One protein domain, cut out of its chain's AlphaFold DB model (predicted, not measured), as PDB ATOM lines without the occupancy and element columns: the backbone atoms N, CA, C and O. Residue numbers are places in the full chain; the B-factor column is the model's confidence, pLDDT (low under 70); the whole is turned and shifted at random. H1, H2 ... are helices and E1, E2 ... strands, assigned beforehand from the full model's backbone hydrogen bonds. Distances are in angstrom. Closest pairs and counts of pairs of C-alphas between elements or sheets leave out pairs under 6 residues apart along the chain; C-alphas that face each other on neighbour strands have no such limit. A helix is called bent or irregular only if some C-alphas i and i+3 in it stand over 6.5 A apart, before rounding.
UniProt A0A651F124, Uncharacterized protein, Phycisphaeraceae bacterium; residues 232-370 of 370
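What this domain is: This is residues 232 to 370 of the 370 residues of an uncharacterized protein of Phycisphaeraceae bacterium (UniProt A0A651F124). A helical hairpin of H1 and H2, with H3 packed on H1, fills one part of an elongated body; a strand hairpin, E1 and E2, stands near the last residues of H2, and looped residues 326 to 353 reach toward the opposite end. Residues 275 to 281 stick out at the tip of the helical hairpin. The printed part has 139 residues, under half of them in named elements, in the order H1, H2, E1, E2, H3; the class is mostly helix, and the sheet E1 - E2 is antiparallel. The whole is compact, with a radius of gyration of the C-alphas of 16.6 A, and spans 54 by 34 by 32 A.

How they stand to each other: H1, residues 255 to 272, and H2, residues 282 to 300, form a helical hairpin; they touch, closest at the C-alphas of Ile 262 and Gln 290, 5.5 A, at a shallow tilt of 27 degrees, opposite ways. H3, residues 354 to 368, touches H1, closest at the C-alphas of Val 259 and Ala 357, 6.5 A, at a steep tilt of 43 degrees, the same way. H2 and H3 are close but not clearly touching. E1, residues 310 to 316, and E2, residues 320 to 325, form an antiparallel hairpin, with N 312 and O 324 2.8 A apart, within hydrogen-bond range. The closest C-alphas of H2 and E2, those of Thr 300 and Trp 323, are 6.2 A apart. Every O i to N i+4 pair is within range in H1 and H2, and 9 of 11 in H3.

Where its parts are: H1 begins at C-alpha 255 (-1.816, 75.102, -18.269) and measures 25.4 A, H2 27.2 A, E1 19.3 A and E2 16.8 A. H3, 23.0 A, ends at C-alpha 368 (-16.511, 62.032, -20.760); it is irregular, with C-alphas 355 and 358 8.2 A apart.

The domain as a whole: The two farthest C-alphas, of Pro 277 and Asp 341, are 55.6 A apart. The printed part has no cut; the link from E2 to H3, 28 residues, is long. Mean pLDDT of the printed part is 78.3, with residues 232 to 244 and 353 to 358 among those under 70.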
ATOM      1  N   PRO A 232      -5.929  80.734 -14.051       56.12
ATOM      2  CA  PRO A 232      -4.672  81.447 -14.198       56.12
ATOM      3  C   PRO A 232      -3.633  80.904 -13.210       56.12
ATOM      4  O   PRO A 232      -3.978  80.312 -12.186       56.12
ATOM      5  N   GLY A 233      -2.355  81.106 -13.530       48.47
ATOM      6  CA  GLY A 233      -1.252  80.613 -12.698       48.47
ATOM      7  C   GLY A 233      -0.969  81.468 -11.471       48.47
ATOM      8  O   GLY A 233      -0.507  80.953 -10.464       48.47
ATOM      9  N   ASN A 234      -1.271  82.769 -11.532       56.81
ATOM     10  CA  ASN A 234      -0.988  83.720 -10.458       56.81
ATOM     11  C   ASN A 234      -2.097  84.762 -10.322       56.81
ATOM     12  O   ASN A 234      -2.659  85.217 -11.322       56.81
ATOM     13  N   TRP A 235      -2.368  85.169  -9.081       50.25
ATOM     14  CA  TRP A 235      -3.467  86.063  -8.724       50.25
ATOM     15  C   TRP A 235      -3.034  87.234  -7.861       50.25
ATOM     16  O   TRP A 235      -2.220  87.099  -6.948       50.25
ATOM     17  N   HIS A 236      -3.681  88.370  -8.097       42.28
ATOM     18  CA  HIS A 236      -3.822  89.424  -7.114       42.28
ATOM     19  C   HIS A 236      -5.153  89.237  -6.372       42.28
ATOM     20  O   HIS A 236      -6.089  88.592  -6.850       42.28
ATOM     21  N   TYR A 237      -5.232  89.790  -5.162       34.28
ATOM     22  CA  TYR A 237      -6.388  89.656  -4.267       34.28
ATOM     23  C   TYR A 237      -7.701  90.193  -4.872       34.28
ATOM     24  O   TYR A 237      -8.793  89.785  -4.491       34.28
ATOM     25  N   ASP A 238      -7.610  91.091  -5.847       41.84
ATOM     26  CA  ASP A 238      -8.738  91.708  -6.547       41.84
ATOM     27  C   ASP A 238      -9.312  90.847  -7.685       41.84
ATOM     28  O   ASP A 238     -10.125  91.327  -8.469       41.84
ATOM     29  N   SER A 239      -8.942  89.565  -7.760       49.16
ATOM     30  CA  SER A 239      -9.346  88.666  -8.848       49.16
ATOM     31  C   SER A 239      -8.801  89.084 -10.223       49.16
ATOM     32  O   SER A 239      -9.363  88.707 -11.253       49.16
ATOM     33  N   THR A 240      -7.697  89.834 -10.259       52.91
ATOM     34  CA  THR A 240      -6.951  90.074 -11.496       52.91
ATOM     35  C   THR A 240      -5.742  89.138 -11.579       52.91
ATOM     36  O   THR A 240      -5.112  88.842 -10.556       52.91
ATOM     37  N   PRO A 241      -5.405  88.621 -12.775       59.75
ATOM     38  CA  PRO A 241      -4.155  87.902 -12.966       59.75
ATOM     39  C   PRO A 241      -2.961  88.756 -12.523       59.75
ATOM     40  O   PRO A 241      -2.915  89.955 -12.799       59.75
ATOM     41  N   ALA A 242      -1.992  88.131 -11.853       59.88
ATOM     42  CA  ALA A 242      -0.820  88.804 -11.293       59.88
ATOM     43  C   ALA A 242       0.486  88.358 -11.930       59.88
ATOM     44  O   ALA A 242       0.625  87.218 -12.371       59.88
ATOM     45  N   TRP A 243       1.478  89.244 -11.883       63.78
ATOM     46  CA  TRP A 243       2.868  88.836 -12.039       63.78
ATOM     47  C   TRP A 243       3.315  88.067 -10.793       63.78
ATOM     48  O   TRP A 243       3.125  88.559  -9.680       63.78
ATOM     49  N   ALA A 244       3.949  86.905 -10.964       62.03
ATOM     50  CA  ALA A 244       4.693  86.270  -9.869       62.03
ATOM     51  C   ALA A 244       6.165  86.670  -9.920       62.03
ATOM     52  O   ALA A 244       6.651  87.415  -9.069       62.03
ATOM     53  N   ARG A 245       6.873  86.226 -10.958       71.38
ATOM     54  CA  ARG A 245       8.212  86.707 -11.320       71.38
ATOM     55  C   ARG A 245       8.128  87.666 -12.497       71.38
ATOM     56  O   ARG A 245       7.137  87.669 -13.219       71.38
ATOM     57  N   ALA A 246       9.190  88.436 -12.740       78.56
ATOM     58  CA  ALA A 246       9.239  89.386 -13.856       78.56
ATOM     59  C   ALA A 246       8.975  88.731 -15.227       78.56
ATOM     60  O   ALA A 246       8.482  89.385 -16.128       78.56
ATOM     61  N   TRP A 247       9.237  87.431 -15.379       79.94
ATOM     62  CA  TRP A 247       8.951  86.667 -16.595       79.94
ATOM     63  C   TRP A 247       7.694  85.784 -16.483       79.94
ATOM     64  O   TRP A 247       7.436  84.978 -17.362       79.94
ATOM     65  N   GLU A 248       6.883  85.887 -15.436       78.56
ATOM     66  CA  GLU A 248       5.629  85.127 -15.316       78.56
ATOM     67  C   GLU A 248       4.441  86.071 -15.459       78.56
ATOM     68  O   GLU A 248       4.027  86.678 -14.469       78.56
ATOM     69  N   PRO A 249       3.912  86.230 -16.683       76.81
ATOM     70  CA  PRO A 249       2.911  87.244 -16.954       76.81
ATOM     71  C   PRO A 249       1.581  86.986 -16.231       76.81
ATOM     72  O   PRO A 249       1.212  85.828 -16.015       76.81
ATOM     73  N   PRO A 250       0.810  88.051 -15.942       71.94
ATOM     74  CA  PRO A 250      -0.555  87.985 -15.440       71.94
ATOM     75  C   PRO A 250      -1.471  87.447 -16.540       71.94
ATOM     76  O   PRO A 250      -2.073  88.196 -17.312       71.94
ATOM     77  N   VAL A 251      -1.546  86.127 -16.656       74.62
ATOM     78  CA  VAL A 251      -2.319  85.452 -17.702       74.62
ATOM     79  C   VAL A 251      -3.597  84.854 -17.162       74.62
ATOM     80  O   VAL A 251      -3.636  84.403 -16.028       74.62
ATOM     81  N   GLN A 252      -4.634  84.801 -17.996       74.31
ATOM     82  CA  GLN A 252      -5.932  84.226 -17.623       74.31
ATOM     83  C   GLN A 252      -5.919  82.692 -17.576       74.31
ATOM     84  O   GLN A 252      -6.845  82.095 -17.033       74.31
ATOM     85  N   MET A 253      -4.886  82.048 -18.130       81.06
ATOM     86  CA  MET A 253      -4.714  80.606 -18.038       81.06
ATOM     87  C   MET A 253      -3.247  80.212 -17.865       81.06
ATOM     88  O   MET A 253      -2.408  80.520 -18.712       81.06
ATOM     89  N   GLU A 254      -2.960  79.446 -16.814       84.12
ATOM     90  CA  GLU A 254      -1.777  78.592 -16.743       84.12
ATOM     91  C   GLU A 254      -2.193  77.135 -16.949       84.12
ATOM     92  O   GLU A 254      -3.106  76.608 -16.305       84.12
ATOM     93  N   THR A 255      -1.502  76.469 -17.863       83.31
ATOM     94  CA  THR A 255      -1.816  75.102 -18.269       83.31
ATOM     95  C   THR A 255      -1.647  74.106 -17.119       83.31
ATOM     96  O   THR A 255      -2.512  73.249 -16.949       83.31
ATOM     97  N   TYR A 256      -0.601  74.225 -16.288       77.44
ATOM     98  CA  TYR A 256      -0.422  73.337 -15.130       77.44
ATOM     99  C   TYR A 256      -1.585  73.465 -14.143       77.44
ATOM    100  O   TYR A 256      -2.254  72.468 -13.863       77.44
ATOM    101  N   ALA A 257      -1.891  74.684 -13.688       75.38
ATOM    102  CA  ALA A 257      -3.015  74.948 -12.789       75.38
ATOM    103  C   ALA A 257      -4.344  74.401 -13.345       75.38
ATOM    104  O   ALA A 257      -5.098  73.728 -12.639       75.38
ATOM    105  N   THR A 258      -4.589  74.607 -14.642       80.56
ATOM    106  CA  THR A 258      -5.792  74.119 -15.329       80.56
ATOM    107  C   THR A 258      -5.868  72.588 -15.348       80.56
ATOM    108  O   THR A 258      -6.913  72.014 -15.041       80.56
ATOM    109  N   VAL A 259      -4.759  71.897 -15.635       80.69
ATOM    110  CA  VAL A 259      -4.692  70.426 -15.597       80.69
ATOM    111  C   VAL A 259      -4.906  69.889 -14.180       80.69
ATOM    112  O   VAL A 259      -5.636  68.914 -13.996       80.69
ATOM    113  N   HIS A 260      -4.313  70.514 -13.162       77.00
ATOM    114  CA  HIS A 260      -4.492  70.090 -11.772       77.00
ATOM    115  C   HIS A 260      -5.935  70.248 -11.296       77.00
ATOM    116  O   HIS A 260      -6.459  69.348 -10.640       77.00
ATOM    117  N   ALA A 261      -6.613  71.324 -11.687       80.81
ATOM    118  CA  ALA A 261      -8.027  71.482 -11.386       80.81
ATOM    119  C   ALA A 261      -8.906  70.445 -12.070       80.81
ATOM    120  O   ALA A 261      -9.791  69.902 -11.417       80.81
ATOM    121  N   ILE A 262      -8.625  70.093 -13.330       84.62
ATOM    122  CA  ILE A 262      -9.322  68.985 -13.993       84.62
ATOM    123  C   ILE A 262      -9.199  67.704 -13.160       84.62
ATOM    124  O   ILE A 262     -10.206  67.030 -12.959       84.62
ATOM    125  N   ARG A 263      -8.009  67.386 -12.628       84.44
ATOM    126  CA  ARG A 263      -7.807  66.198 -11.773       84.44
ATOM    127  C   ARG A 263      -8.577  66.275 -10.463       84.44
ATOM    128  O   ARG A 263      -9.108  65.264 -10.016       84.44
ATOM    129  N   VAL A 264      -8.578  67.439  -9.815       84.19
ATOM    130  CA  VAL A 264      -9.299  67.643  -8.553       84.19
ATOM    131  C   VAL A 264     -10.799  67.490  -8.778       84.19
ATOM    132  O   VAL A 264     -11.438  66.725  -8.063       84.19
ATOM    133  N   LEU A 265     -11.346  68.151  -9.800       88.06
ATOM    134  CA  LEU A 265     -12.755  68.027 -10.167       88.06
ATOM    135  C   LEU A 265     -13.107  66.586 -10.541       88.06
ATOM    136  O   LEU A 265     -14.162  66.114 -10.139       88.06
ATOM    137  N   ASP A 266     -12.222  65.865 -11.233       89.75
ATOM    138  CA  ASP A 266     -12.432  64.454 -11.570       89.75
ATOM    139  C   ASP A 266     -12.543  63.569 -10.316       89.75
ATOM    140  O   ASP A 266     -13.489  62.794 -10.199       89.75
ATOM    141  N   LEU A 267     -11.647  63.748  -9.333       88.75
ATOM    142  CA  LEU A 267     -11.714  63.038  -8.048       88.75
ATOM    143  C   LEU A 267     -13.003  63.348  -7.278       88.75
ATOM    144  O   LEU A 267     -13.624  62.450  -6.710       88.75
ATOM    145  N   LEU A 268     -13.391  64.624  -7.238       88.94
ATOM    146  CA  LEU A 268     -14.607  65.055  -6.556       88.94
ATOM    147  C   LEU A 268     -15.852  64.509  -7.258       88.94
ATOM    148  O   LEU A 268     -16.764  64.028  -6.595       88.94
ATOM    149  N   LEU A 269     -15.889  64.532  -8.590       89.75
ATOM    150  CA  LEU A 269     -16.985  63.963  -9.365       89.75
ATOM    151  C   LEU A 269     -17.086  62.453  -9.166       89.75
ATOM    152  O   LEU A 269     -18.193  61.965  -8.971       89.75
ATOM    153  N   ASP A 270     -15.973  61.722  -9.127       89.31
ATOM    154  CA  ASP A 270     -15.997  60.284  -8.837       89.31
ATOM    155  C   ASP A 270     -16.542  59.982  -7.441       89.31
ATOM    156  O   ASP A 270     -17.331  59.053  -7.268       89.31
ATOM    157  N   GLN A 271     -16.182  60.797  -6.449       89.25
ATOM    158  CA  GLN A 271     -16.673  60.621  -5.087       89.25
ATOM    159  C   GLN A 271     -18.150  61.018  -4.920       89.25
ATOM    160  O   GLN A 271     -18.884  60.379  -4.155       89.25
ATOM    161  N   TYR A 272     -18.576  62.094  -5.587       87.06
ATOM    162  CA  TYR A 272     -19.847  62.770  -5.315       87.06
ATOM    163  C   TYR A 272     -20.920  62.623  -6.395       87.06
ATOM    164  O   TYR A 272     -22.061  63.011  -6.150       87.06
ATOM    165  N   ALA A 273     -20.624  62.015  -7.550       75.69
ATOM    166  CA  ALA A 273     -21.602  61.831  -8.628       75.69
ATOM    167  C   ALA A 273     -22.858  61.054  -8.201       75.69
ATOM    168  O   ALA A 273     -23.913  61.271  -8.794       75.69
ATOM    169  N   TYR A 274     -22.746  60.182  -7.194       69.06
ATOM    170  CA  TYR A 274     -23.833  59.303  -6.739       69.06
ATOM    171  C   TYR A 274     -24.132  59.396  -5.237       69.06
ATOM    172  O   TYR A 274     -25.031  58.711  -4.755       69.06
ATOM    173  N   THR A 275     -23.376  60.198  -4.483       77.19
ATOM    174  CA  THR A 275     -23.529  60.311  -3.019       77.19
ATOM    175  C   THR A 275     -24.223  61.595  -2.587       77.19
ATOM    176  O   THR A 275     -24.790  61.639  -1.495       77.19
ATOM    177  N   LEU A 276     -24.219  62.631  -3.431       74.75
ATOM    178  CA  LEU A 276     -25.008  63.830  -3.184       74.75
ATOM    179  C   LEU A 276     -26.475  63.609  -3.579       74.75
ATOM    180  O   LEU A 276     -26.755  62.834  -4.497       74.75
ATOM    181  N   PRO A 277     -27.412  64.306  -2.912       73.00
ATOM    182  CA  PRO A 277     -28.802  64.366  -3.343       73.00
ATOM    183  C   PRO A 277     -28.914  64.722  -4.833       73.00
ATOM    184  O   PRO A 277     -28.150  65.548  -5.334       73.00
ATOM    185  N   SER A 278     -29.853  64.102  -5.555       64.38
ATOM    186  CA  SER A 278     -29.993  64.274  -7.011       64.38
ATOM    187  C   SER A 278     -30.372  65.698  -7.436       64.38
ATOM    188  O   SER A 278     -30.210  66.050  -8.599       64.38
ATOM    189  N   ASP A 279     -30.880  66.505  -6.507       62.28
ATOM    190  CA  ASP A 279     -31.184  67.931  -6.650       62.28
ATOM    191  C   ASP A 279     -29.977  68.847  -6.367       62.28
ATOM    192  O   ASP A 279     -30.066  70.063  -6.535       62.28
ATOM    193  N   SER A 280     -28.829  68.293  -5.970       75.44
ATOM    194  CA  SER A 280     -27.610  69.068  -5.762       75.44
ATOM    195  C   SER A 280     -27.018  69.549  -7.090       75.44
ATOM    196  O   SER A 280     -26.620  68.758  -7.944       75.44
ATOM    197  N   GLU A 281     -26.879  70.867  -7.245       81.25
ATOM    198  CA  GLU A 281     -26.257  71.468  -8.434       81.25
ATOM    199  C   GLU A 281     -24.728  71.286  -8.490       81.25
ATOM    200  O   GLU A 281     -24.127  71.538  -9.539       81.25
ATOM    201  N   HIS A 282     -24.081  70.839  -7.404       84.69
ATOM    202  CA  HIS A 282     -22.616  70.783  -7.304       84.69
ATOM    203  C   HIS A 282     -21.975  69.931  -8.413       84.69
ATOM    204  O   HIS A 282     -21.163  70.465  -9.173       84.69
ATOM    205  N   PRO A 283     -22.370  68.656  -8.635       85.94
ATOM    206  CA  PRO A 283     -21.741  67.843  -9.675       85.94
ATOM    207  C   PRO A 283     -21.971  68.400 -11.084       85.94
ATOM    208  O   PRO A 283     -21.117  68.260 -11.956       85.94
ATOM    209  N   ALA A 284     -23.119  69.038 -11.335       84.06
ATOM    210  CA  ALA A 284     -23.398  69.669 -12.623       84.06
ATOM    211  C   ALA A 284     -22.476  70.874 -12.868       84.06
ATOM    212  O   ALA A 284     -21.877  70.980 -13.941       84.06
ATOM    213  N   ARG A 285     -22.294  71.738 -11.861       77.75
ATOM    214  CA  ARG A 285     -21.379  72.888 -11.929       77.75
ATOM    215  C   ARG A 285     -19.929  72.453 -12.097       77.75
ATOM    216  O   ARG A 285     -19.230  73.005 -12.941       77.75
ATOM    217  N   TRP A 286     -19.495  71.425 -11.374       89.12
ATOM    218  CA  TRP A 286     -18.125  70.912 -11.465       89.12
ATOM    219  C   TRP A 286     -17.837  70.300 -12.834       89.12
ATOM    220  O   TRP A 286     -16.784  70.568 -13.406       89.12
ATOM    221  N   ARG A 287     -18.789  69.548 -13.409       87.44
ATOM    222  CA  ARG A 287     -18.688  69.059 -14.797       87.44
ATOM    223  C   ARG A 287     -18.603  70.207 -15.793       87.44
ATOM    224  O   ARG A 287     -17.783  70.154 -16.703       87.44
ATOM    225  N   ALA A 288     -19.417  71.248 -15.621       85.06
ATOM    226  CA  ALA A 288     -19.357  72.421 -16.482       85.06
ATOM    227  C   ALA A 288     -17.990  73.117 -16.375       85.06
ATOM    228  O   ALA A 288     -17.366  73.370 -17.400       85.06
ATOM    229  N   ALA A 289     -17.475  73.352 -15.165       82.81
ATOM    230  CA  ALA A 289     -16.146  73.926 -14.957       82.81
ATOM    231  C   ALA A 289     -15.036  73.064 -15.584       82.81
ATOM    232  O   ALA A 289     -14.190  73.567 -16.319       82.81
ATOM    233  N   GLN A 290     -15.077  71.747 -15.379       87.94
ATOM    234  CA  GLN A 290     -14.143  70.817 -16.007       87.94
ATOM    235  C   GLN A 290     -14.211  70.894 -17.542       87.94
ATOM    236  O   GLN A 290     -13.170  70.908 -18.198       87.94
ATOM    237  N   ALA A 291     -15.412  71.010 -18.118       85.94
ATOM    238  CA  ALA A 291     -15.605  71.183 -19.555       85.94
ATOM    239  C   ALA A 291     -15.014  72.506 -20.073       85.94
ATOM    240  O   ALA A 291     -14.360  72.495 -21.112       85.94
ATOM    241  N   TYR A 292     -15.161  73.618 -19.340       85.06
ATOM    242  CA  TYR A 292     -14.503  74.889 -19.678       85.06
ATOM    243  C   TYR A 292     -12.974  74.759 -19.678       85.06
ATOM    244  O   TYR A 292     -12.325  75.180 -20.635       85.06
ATOM    245  N   CYS A 293     -12.393  74.117 -18.659       86.25
ATOM    246  CA  CYS A 293     -10.952  73.858 -18.617       86.25
ATOM    247  C   CYS A 293     -10.484  73.011 -19.811       86.25
ATOM    248  O   CYS A 293      -9.468  73.324 -20.430       86.25
ATOM    249  N   LEU A 294     -11.222  71.949 -20.151       87.12
ATOM    250  CA  LEU A 294     -10.904  71.085 -21.290       87.12
ATOM    251  C   LEU A 294     -11.014  71.829 -22.627       87.12
ATOM    252  O   LEU A 294     -10.141  71.666 -23.476       87.12
ATOM    253  N   ASP A 295     -12.038  72.666 -22.805       86.94
ATOM    254  CA  ASP A 295     -12.206  73.510 -23.994       86.94
ATOM    255  C   ASP A 295     -11.060  74.525 -24.136       86.94
ATOM    256  O   ASP A 295     -10.476  74.661 -25.215       86.94
ATOM    257  N   ALA A 296     -10.663  75.184 -23.043       86.62
ATOM    258  CA  ALA A 296      -9.540  76.117 -23.039       86.62
ATOM    259  C   ALA A 296      -8.210  75.426 -23.397       86.62
ATOM    260  O   ALA A 296      -7.448  75.927 -24.232       86.62
ATOM    261  N   LEU A 297      -7.951  74.238 -22.840       87.00
ATOM    262  CA  LEU A 297      -6.782  73.427 -23.198       87.00
ATOM    263  C   LEU A 297      -6.841  72.961 -24.655       87.00
ATOM    264  O   LEU A 297      -5.833  72.994 -25.356       87.00
ATOM    265  N   TYR A 298      -8.009  72.560 -25.150       86.81
ATOM    266  CA  TYR A 298      -8.158  72.164 -26.546       86.81
ATOM    267  C   TYR A 298      -7.825  73.322 -27.500       86.81
ATOM    268  O   TYR A 298      -7.061  73.139 -28.447       86.81
ATOM    269  N   LYS A 299      -8.321  74.531 -27.208       86.94
ATOM    270  CA  LYS A 299      -8.102  75.745 -28.015       86.94
ATOM    271  C   LYS A 299      -6.668  76.281 -27.988       86.94
ATOM    272  O   LYS A 299      -6.299  77.050 -28.869       86.94
ATOM    273  N   THR A 300      -5.869  75.902 -26.994       89.50
ATOM    274  CA  THR A 300      -4.476  76.358 -26.818       89.50
ATOM    275  C   THR A 300      -3.437  75.308 -27.195       89.50
ATOM    276  O   THR A 300      -2.235  75.552 -27.075       89.50
ATOM    277  N   ARG A 301      -3.882  74.136 -27.654       89.50
ATOM    278  CA  ARG A 301      -3.008  73.028 -28.028       89.50
ATOM    279  C   ARG A 301      -2.140  73.391 -29.235       89.50
ATOM    280  O   ARG A 301      -2.628  73.799 -30.285       89.50
ATOM    281  N   LEU A 302      -0.843  73.174 -29.078       87.50
ATOM    282  CA  LEU A 302       0.176  73.221 -30.117       87.50
ATOM    283  C   LEU A 302       0.313  71.844 -30.798       87.50
ATOM    284  O   LEU A 302      -0.184  70.831 -30.282       87.50
ATOM    285  N   PRO A 303       1.015  71.762 -31.946       88.00
ATOM    286  CA  PRO A 303       1.402  70.485 -32.541       88.00
ATOM    287  C   PRO A 303       2.103  69.553 -31.537       88.00
ATOM    288  O   PRO A 303       2.642  69.996 -30.525       88.00
ATOM    289  N   ASN A 304       2.106  68.248 -31.820       85.31
ATOM    290  CA  ASN A 304       2.747  67.221 -30.982       85.31
ATOM    291  C   ASN A 304       2.205  67.112 -29.547       85.31
ATOM    292  O   ASN A 304       2.920  66.665 -28.655       85.31
ATOM    293  N   ASN A 305       0.939  67.483 -29.326       82.50
ATOM    294  CA  ASN A 305       0.310  67.445 -28.000       82.50
ATOM    295  C   ASN A 305       1.096  68.274 -26.984       82.50
ATOM    296  O   ASN A 305       1.448  67.792 -25.907       82.50
ATOM    297  N   GLN A 306       1.423  69.498 -27.378       87.62
ATOM    298  CA  GLN A 306       2.091  70.457 -26.517       87.62
ATOM    299  C   GLN A 306       1.156  71.617 -26.191       87.62
ATOM    300  O   GLN A 306       0.184  71.864 -26.901       87.62
ATOM    301  N   TRP A 307       1.462  72.352 -25.131       90.31
ATOM    302  CA  TRP A 307       0.740  73.552 -24.722       90.31
ATOM    303  C   TRP A 307       1.722  74.626 -24.286       90.31
ATOM    304  O   TRP A 307       2.720  74.309 -23.639       90.31
ATOM    305  N   PRO A 308       1.442  75.908 -24.550       91.50
ATOM    306  CA  PRO A 308       2.136  76.977 -23.860       91.50
ATOM    307  C   PRO A 308       1.822  76.880 -22.372       91.50
ATOM    308  O   PRO A 308       0.689  76.576 -21.986       91.50
ATOM    309  N   ARG A 309       2.802  77.171 -21.522       88.00
ATOM    310  CA  ARG A 309       2.590  77.230 -20.076       88.00
ATOM    311  C   ARG A 309       1.566  78.299 -19.713       88.00
ATOM    312  O   ARG A 309       0.675  78.033 -18.913       88.00
ATOM    313  N   PHE A 310       1.670  79.468 -20.335       88.81
ATOM    314  CA  PHE A 310       0.851  80.638 -20.053       88.81
ATOM    315  C   PHE A 310       0.080  81.073 -21.301       88.81
ATOM    316  O   PHE A 310       0.648  81.159 -22.392       88.81
ATOM    317  N   ASN A 311      -1.213  81.351 -21.141       89.00
ATOM    318  CA  ASN A 311      -2.107  81.723 -22.232       89.00
ATOM    319  C   ASN A 311      -2.995  82.906 -21.842       89.00
ATOM    320  O   ASN A 311      -3.578  82.947 -20.758       89.00
ATOM    321  N   GLN A 312      -3.136  83.850 -22.765       87.06
ATOM    322  CA  GLN A 312      -3.937  85.056 -22.602       87.06
ATOM    323  C   GLN A 312      -5.114  85.051 -23.581       87.06
ATOM    324  O   GLN A 312      -4.981  84.658 -24.742       87.06
ATOM    325  N   ARG A 313      -6.276  85.477 -23.096       81.00
ATOM    326  CA  ARG A 313      -7.535  85.582 -23.829       81.00
ATOM    327  C   ARG A 313      -7.637  86.974 -24.441       81.00
ATOM    328  O   ARG A 313      -7.500  87.986 -23.758       81.00
ATOM    329  N   PHE A 314      -7.904  87.017 -25.738       76.62
ATOM    330  CA  PHE A 314      -8.091  88.237 -26.512       76.62
ATOM    331  C   PHE A 314      -9.503  88.256 -27.089       76.62
ATOM    332  O   PHE A 314      -9.892  87.316 -27.785       76.62
ATOM    333  N   GLN A 315     -10.247  89.335 -26.841       76.25
ATOM    334  CA  GLN A 315     -11.479  89.619 -27.574       76.25
ATOM    335  C   GLN A 315     -11.138  90.229 -28.931       76.25
ATOM    336  O   GLN A 315     -10.507  91.283 -29.015       76.25
ATOM    337  N   HIS A 316     -11.568  89.565 -30.000       69.44
ATOM    338  CA  HIS A 316     -11.545  90.118 -31.344       69.44
ATOM    339  C   HIS A 316     -12.956  90.595 -31.725       69.44
ATOM    340  O   HIS A 316     -13.893  89.802 -31.618       69.44
ATOM    341  N   PRO A 317     -13.123  91.832 -32.241       61.66
ATOM    342  CA  PRO A 317     -14.438  92.409 -32.559       61.66
ATOM    343  C   PRO A 317     -15.312  91.560 -33.493       61.66
ATOM    344  O   PRO A 317     -16.533  91.663 -33.461       61.66
ATOM    345  N   HIS A 318     -14.688  90.722 -34.326       59.00
ATOM    346  CA  HIS A 318     -15.378  89.938 -35.357       59.00
ATOM    347  C   HIS A 318     -15.121  88.429 -35.272       59.00
ATOM    348  O   HIS A 318     -15.849  87.661 -35.888       59.00
ATOM    349  N   ALA A 319     -14.100  87.995 -34.527       65.88
ATOM    350  CA  ALA A 319     -13.716  86.582 -34.426       65.88
ATOM    351  C   ALA A 319     -14.058  85.962 -33.062       65.88
ATOM    352  O   ALA A 319     -13.727  84.806 -32.809       65.88
ATOM    353  N   GLY A 320     -14.705  86.727 -32.178       76.50
ATOM    354  CA  GLY A 320     -14.960  86.304 -30.810       76.50
ATOM    355  C   GLY A 320     -13.669  86.212 -29.999       76.50
ATOM    356  O   GLY A 320     -12.686  86.910 -30.255       76.50
ATOM    357  N   GLU A 321     -13.677  85.371 -28.977       78.31
ATOM    358  CA  GLU A 321     -12.552  85.244 -28.060       78.31
ATOM    359  C   GLU A 321     -11.567  84.176 -28.519       78.31
ATOM    360  O   GLU A 321     -11.946  83.055 -28.856       78.31
ATOM    361  N   THR A 322     -10.280  84.520 -28.489       84.31
ATOM    362  CA  THR A 322      -9.194  83.601 -28.842       84.31
ATOM    363  C   THR A 322      -8.165  83.543 -27.731       84.31
ATOM    364  O   THR A 322      -7.884  84.547 -27.077       84.31
ATOM    365  N   TRP A 323      -7.585  82.365 -27.534       88.06
ATOM    366  CA  TRP A 323      -6.439  82.196 -26.657       88.06
ATOM    367  C   TRP A 323      -5.149  82.333 -27.455       88.06
ATOM    368  O   TRP A 323      -5.056  81.852 -28.585       88.06
ATOM    369  N   ARG A 324      -4.143  82.979 -26.866       90.06
ATOM    370  CA  ARG A 324      -2.800  83.056 -27.440       90.06
ATOM    371  C   ARG A 324      -1.738  82.759 -26.384       90.06
ATOM    372  O   ARG A 324      -1.927  83.147 -25.229       90.06
ATOM    373  N   PRO A 325      -0.614  82.140 -26.776       92.69
ATOM    374  CA  PRO A 325       0.542  81.992 -25.903       92.69
ATOM    375  C   PRO A 325       1.036  83.349 -25.388       92.69
ATOM    376  O   PRO A 325       1.028  84.339 -26.128       92.69
ATOM    377  N   ALA A 326       1.511  83.371 -24.147       91.38
ATOM    378  CA  ALA A 326       2.165  84.524 -23.546       91.38
ATOM    379  C   ALA A 326       3.526  84.107 -22.978       91.38
ATOM    380  O   ALA A 326       3.618  83.178 -22.177       91.38
ATOM    381  N   TYR A 327       4.581  84.808 -23.386       91.94
ATOM    382  CA  TYR A 327       5.947  84.548 -22.945       91.94
ATOM    383  C   TYR A 327       6.492  85.793 -22.254       91.94
ATOM    384  O   TYR A 327       6.614  86.844 -22.875       91.94
ATOM    385  N   GLY A 328       6.778  85.694 -20.962       88.25
ATOM    386  CA  GLY A 328       7.403  86.777 -20.215       88.25
ATOM    387  C   GLY A 328       8.910  86.837 -20.453       88.25
ATOM    388  O   GLY A 328       9.581  85.833 -20.690       88.25
ATOM    389  N   THR A 329       9.454  88.035 -20.360       91.00
ATOM    390  CA  THR A 329      10.892  88.307 -20.450       91.00
ATOM    391  C   THR A 329      11.407  88.770 -19.083       91.00
ATOM    392  O   THR A 329      10.602  89.170 -18.239       91.00
ATOM    393  N   PRO A 330      12.722  88.720 -18.808       88.94
ATOM    394  CA  PRO A 330      13.268  89.167 -17.525       88.94
ATOM    395  C   PRO A 330      12.957  90.628 -17.167       88.94
ATOM    396  O   PRO A 330      12.998  90.974 -15.989       88.94
ATOM    397  N   ASP A 331      12.640  91.471 -18.156       90.56
ATOM    398  CA  ASP A 331      12.316  92.889 -17.971       90.56
ATOM    399  C   ASP A 331      10.818  93.172 -17.731       90.56
ATOM    400  O   ASP A 331      10.437  94.329 -17.551       90.56
ATOM    401  N   GLY A 332       9.959  92.145 -17.700       83.94
ATOM    402  CA  GLY A 332       8.510  92.326 -17.546       83.94
ATOM    403  C   GLY A 332       7.739  92.490 -18.856       83.94
ATOM    404  O   GLY A 332       6.522  92.670 -18.834       83.94
ATOM    405  N   THR A 333       8.389  92.411 -20.019       90.06
ATOM    406  CA  THR A 333       7.684  92.453 -21.307       90.06
ATOM    407  C   THR A 333       7.005  91.117 -21.600       90.06
ATOM    408  O   THR A 333       7.595  90.052 -21.402       90.06
ATOM    409  N   ILE A 334       5.780  91.174 -22.134       88.94
ATOM    410  CA  ILE A 334       5.018  90.007 -22.600       88.94
ATOM    411  C   ILE A 334       5.124  89.895 -24.121       88.94
ATOM    412  O   ILE A 334       4.712  90.790 -24.860       88.94
ATOM    413  N   LEU A 335       5.631  88.764 -24.598       90.31
ATOM    414  CA  LEU A 335       5.718  88.403 -26.008       90.31
ATOM    415  C   LEU A 335       4.597  87.434 -26.386       90.31
ATOM    416  O   LEU A 335       4.155  86.612 -25.585       90.31
ATOM    417  N   ARG A 336       4.153  87.512 -27.644       89.25
ATOM    418  CA  ARG A 336       3.127  86.614 -28.218       89.25
ATOM    419  C   ARG A 336       3.720  85.403 -28.940       89.25
ATOM    420  O   ARG A 336       2.985  84.521 -29.373       89.25
ATOM    421  N   TYR A 337       5.036  85.386 -29.109       90.50
ATOM    422  CA  TYR A 337       5.806  84.314 -29.724       90.50
ATOM    423  C   TYR A 337       7.014  84.009 -28.842       90.50
ATOM    424  O   TYR A 337       7.462  84.867 -28.079       90.50
ATOM    425  N   HIS A 338       7.503  82.776 -28.924       91.12
ATOM    426  CA  HIS A 338       8.659  82.344 -28.155       91.12
ATOM    427  C   HIS A 338       9.933  82.877 -28.816       91.12
ATOM    428  O   HIS A 338      10.277  82.450 -29.918       91.12
ATOM    429  N   ASP A 339      10.614  83.796 -28.139       92.88
ATOM    430  CA  ASP A 339      11.894  84.364 -28.562       92.88
ATOM    431  C   ASP A 339      12.993  83.902 -27.588       92.88
ATOM    432  O   ASP A 339      13.045  84.418 -26.468       92.88
ATOM    433  N   PRO A 340      13.831  82.915 -27.961       91.12
ATOM    434  CA  PRO A 340      14.783  82.282 -27.047       91.12
ATOM    435  C   PRO A 340      15.833  83.247 -26.485       91.12
ATOM    436  O   PRO A 340      16.384  82.968 -25.423       91.12
ATOM    437  N   ASP A 341      16.079  84.375 -27.157       92.69
ATOM    438  CA  ASP A 341      17.070  85.366 -26.734       92.69
ATOM    439  C   ASP A 341      16.495  86.366 -25.726       92.69
ATOM    440  O   ASP A 341      17.233  87.043 -25.007       92.69
ATOM    441  N   ARG A 342      15.164  86.474 -25.664       91.25
ATOM    442  CA  ARG A 342      14.466  87.456 -24.826       91.25
ATOM    443  C   ARG A 342      13.728  86.836 -23.654       91.25
ATOM    444  O   ARG A 342      13.566  87.486 -22.623       91.25
ATOM    445  N   VAL A 343      13.220  85.619 -23.814       90.56
ATOM    446  CA  VAL A 343      12.528  84.910 -22.733       90.56
ATOM    447  C   VAL A 343      13.538  84.364 -21.731       90.56
ATOM    448  O   VAL A 343      14.702  84.139 -22.050       90.56
ATOM    449  N   MET A 344      13.098  84.132 -20.494       84.25
ATOM    450  CA  MET A 344      13.972  83.552 -19.475       84.25
ATOM    451  C   MET A 344      14.488  82.176 -19.928       84.25
ATOM    452  O   MET A 344      13.704  81.235 -20.093       84.25
ATOM    453  N   SER A 345      15.805  82.065 -20.113       81.50
ATOM    454  CA  SER A 345      16.471  80.814 -20.481       81.50
ATOM    455  C   SER A 345      16.405  79.796 -19.341       81.50
ATOM    456  O   SER A 345      16.381  80.151 -18.163       81.50
ATOM    457  N   GLY A 346      16.314  78.509 -19.687       82.81
ATOM    458  CA  GLY A 346      16.124  77.419 -18.723       82.81
ATOM    459  C   GLY A 346      14.728  77.368 -18.088       82.81
ATOM    460  O   GLY A 346      14.433  76.445 -17.330       82.81
ATOM    461  N   TYR A 347      13.847  78.320 -18.407       82.88
ATOM    462  CA  TYR A 347      12.463  78.300 -17.965       82.88
ATOM    463  C   TYR A 347      11.591  77.466 -18.909       82.88
ATOM    464  O   TYR A 347      11.715  77.533 -20.133       82.88
ATOM    465  N   ARG A 348      10.683  76.664 -18.345       85.06
ATOM    466  CA  ARG A 348       9.808  75.791 -19.134       85.06
ATOM    467  C   ARG A 348       8.583  76.557 -19.629       85.06
ATOM    468  O   ARG A 348       7.622  76.755 -18.887       85.06
ATOM    469  N   TRP A 349       8.628  76.957 -20.897       88.62
ATOM    470  CA  TRP A 349       7.563  77.705 -21.574       88.62
ATOM    471  C   TRP A 349       6.543  76.835 -22.299       88.62
ATOM    472  O   TRP A 349       5.411  77.268 -22.499       88.62
ATOM    473  N   ILE A 350       6.943  75.629 -22.695       88.75
ATOM    474  CA  ILE A 350       6.113  74.666 -23.416       88.75
ATOM    475  C   ILE A 350       5.997  73.404 -22.568       88.75
ATOM    476  O   ILE A 350       6.978  72.934 -21.994       88.75
ATOM    477  N   ILE A 351       4.788  72.865 -22.491       82.88
ATOM    478  CA  ILE A 351       4.430  71.672 -21.733       82.88
ATOM    479  C   ILE A 351       4.077  70.585 -22.741       82.88
ATOM    480  O   ILE A 351       3.208  70.795 -23.580       82.88
ATOM    481  N   GLY A 352       4.757  69.442 -22.673       75.88
ATOM    482  CA  GLY A 352       4.471  68.259 -23.493       75.88
ATOM    483  C   GLY A 352       3.929  67.094 -22.662       75.88
ATOM    484  O   GLY A 352       3.050  67.271 -21.822       75.88
ATOM    485  N   ASP A 353       4.488  65.896 -22.862       66.00
ATOM    486  CA  ASP A 353       4.152  64.682 -22.085       66.00
ATOM    487  C   ASP A 353       4.665  64.693 -20.636       66.00
ATOM    488  O   ASP A 353       4.288  63.857 -19.808       66.00
ATOM    489  N   GLU A 354       5.527  65.648 -20.315       57.31
ATOM    490  CA  GLU A 354       6.119  65.799 -18.997       57.31
ATOM    491  C   GLU A 354       5.016  66.029 -17.942       57.31
ATOM    492  O   GLU A 354       4.052  66.761 -18.164       57.31
ATOM    493  N   HIS A 355       5.137  65.383 -16.777       54.12
ATOM    494  CA  HIS A 355       4.155  65.425 -15.675       54.12
ATOM    495  C   HIS A 355       2.795  64.757 -15.942       54.12
ATOM    496  O   HIS A 355       1.832  65.014 -15.218       54.12
ATOM    497  N   ASN A 356       2.696  63.856 -16.927       63.25
ATOM    498  CA  ASN A 356       1.455  63.147 -17.271       63.25
ATOM    499  C   ASN A 356       0.299  64.070 -17.705       63.25
ATOM    500  O   ASN A 356      -0.833  63.592 -17.783       63.25
ATOM    501  N   ALA A 357       0.537  65.355 -18.001       64.44
ATOM    502  CA  ALA A 357      -0.526  66.304 -18.350       64.44
ATOM    503  C   ALA A 357      -1.347  65.806 -19.550       64.44
ATOM    504  O   ALA A 357      -2.571  65.716 -19.472       64.44
ATOM    505  N   ASN A 358      -0.665  65.336 -20.596       67.62
ATOM    506  CA  ASN A 358      -1.281  64.671 -21.743       67.62
ATOM    507  C   ASN A 358      -2.138  63.469 -21.362       67.62
ATOM    508  O   ASN A 358      -3.284  63.348 -21.784       67.62
ATOM    509  N   ARG A 359      -1.594  62.574 -20.534       73.62
ATOM    510  CA  ARG A 359      -2.309  61.380 -20.079       73.62
ATOM    511  C   ARG A 359      -3.554  61.751 -19.279       73.62
ATOM    512  O   ARG A 359      -4.584  61.115 -19.467       73.62
ATOM    513  N   ILE A 360      -3.467  62.755 -18.412       72.25
ATOM    514  CA  ILE A 360      -4.589  63.264 -17.619       72.25
ATOM    515  C   ILE A 360      -5.663  63.826 -18.549       72.25
ATOM    516  O   ILE A 360      -6.784  63.335 -18.522       72.25
ATOM    517  N   ILE A 361      -5.304  64.770 -19.423       69.50
ATOM    518  CA  ILE A 361      -6.239  65.405 -20.359       69.50
ATOM    519  C   ILE A 361      -6.915  64.345 -21.235       69.50
ATOM    520  O   ILE A 361      -8.139  64.292 -21.311       69.50
ATOM    521  N   LEU A 362      -6.136  63.457 -21.860       71.88
ATOM    522  CA  LEU A 362      -6.664  62.416 -22.742       71.88
ATOM    523  C   LEU A 362      -7.524  61.394 -21.991       71.88
ATOM    524  O   LEU A 362      -8.526  60.939 -22.537       71.88
ATOM    525  N   ASN A 363      -7.168  61.022 -20.758       79.94
ATOM    526  CA  ASN A 363      -7.978  60.105 -19.957       79.94
ATOM    527  C   ASN A 363      -9.295  60.746 -19.527       79.94
ATOM    528  O   ASN A 363     -10.334  60.104 -19.657       79.94
ATOM    529  N   THR A 364      -9.266  62.002 -19.082       75.69
ATOM    530  CA  THR A 364     -10.480  62.743 -18.745       75.69
ATOM    531  C   THR A 364     -11.368  62.892 -19.984       75.69
ATOM    532  O   THR A 364     -12.532  62.510 -19.941       75.69
ATOM    533  N   LEU A 365     -10.825  63.309 -21.134       66.50
ATOM    534  CA  LEU A 365     -11.593  63.392 -22.386       66.50
ATOM    535  C   LEU A 365     -12.224  62.048 -22.778       66.50
ATOM    536  O   LEU A 365     -13.401  62.001 -23.125       66.50
ATOM    537  N   ARG A 366     -11.479  60.940 -22.680       74.31
ATOM    538  CA  ARG A 366     -12.012  59.591 -22.952       74.31
ATOM    539  C   ARG A 366     -13.120  59.187 -21.988       74.31
ATOM    540  O   ARG A 366     -14.038  58.491 -22.407       74.31
ATOM    541  N   LYS A 367     -13.015  59.578 -20.717       74.62
ATOM    542  CA  LYS A 367     -14.016  59.289 -19.686       74.62
ATOM    543  C   LYS A 367     -15.337  60.005 -19.966       74.62
ATOM    544  O   LYS A 367     -16.367  59.386 -19.776       74.62
ATOM    545  N   HIS A 368     -15.301  61.249 -20.448       60.12
ATOM    546  CA  HIS A 368     -16.511  62.032 -20.760       60.12
ATOM    547  C   HIS A 368     -17.089  61.798 -22.159       60.12
ATOM    548  O   HIS A 368     -18.231  62.164 -22.412       60.12
ATOM    549  N   ALA A 369     -16.307  61.242 -23.086       57.09
ATOM    550  CA  ALA A 369     -16.813  60.824 -24.393       57.09
ATOM    551  C   ALA A 369     -17.643  59.526 -24.328       57.09
ATOM    552  O   ALA A 369     -18.336  59.204 -25.291       57.09
ATOM    553  N   ARG A 370     -17.519  58.771 -23.232       52.53
ATOM    554  CA  ARG A 370     -18.330  57.595 -22.897       52.53
ATOM    555  C   ARG A 370     -19.486  58.019 -22.008       52.53
ATOM    556  O   ARG A 370     -20.552  57.386 -22.145       52.53
TER     557      ARG A 370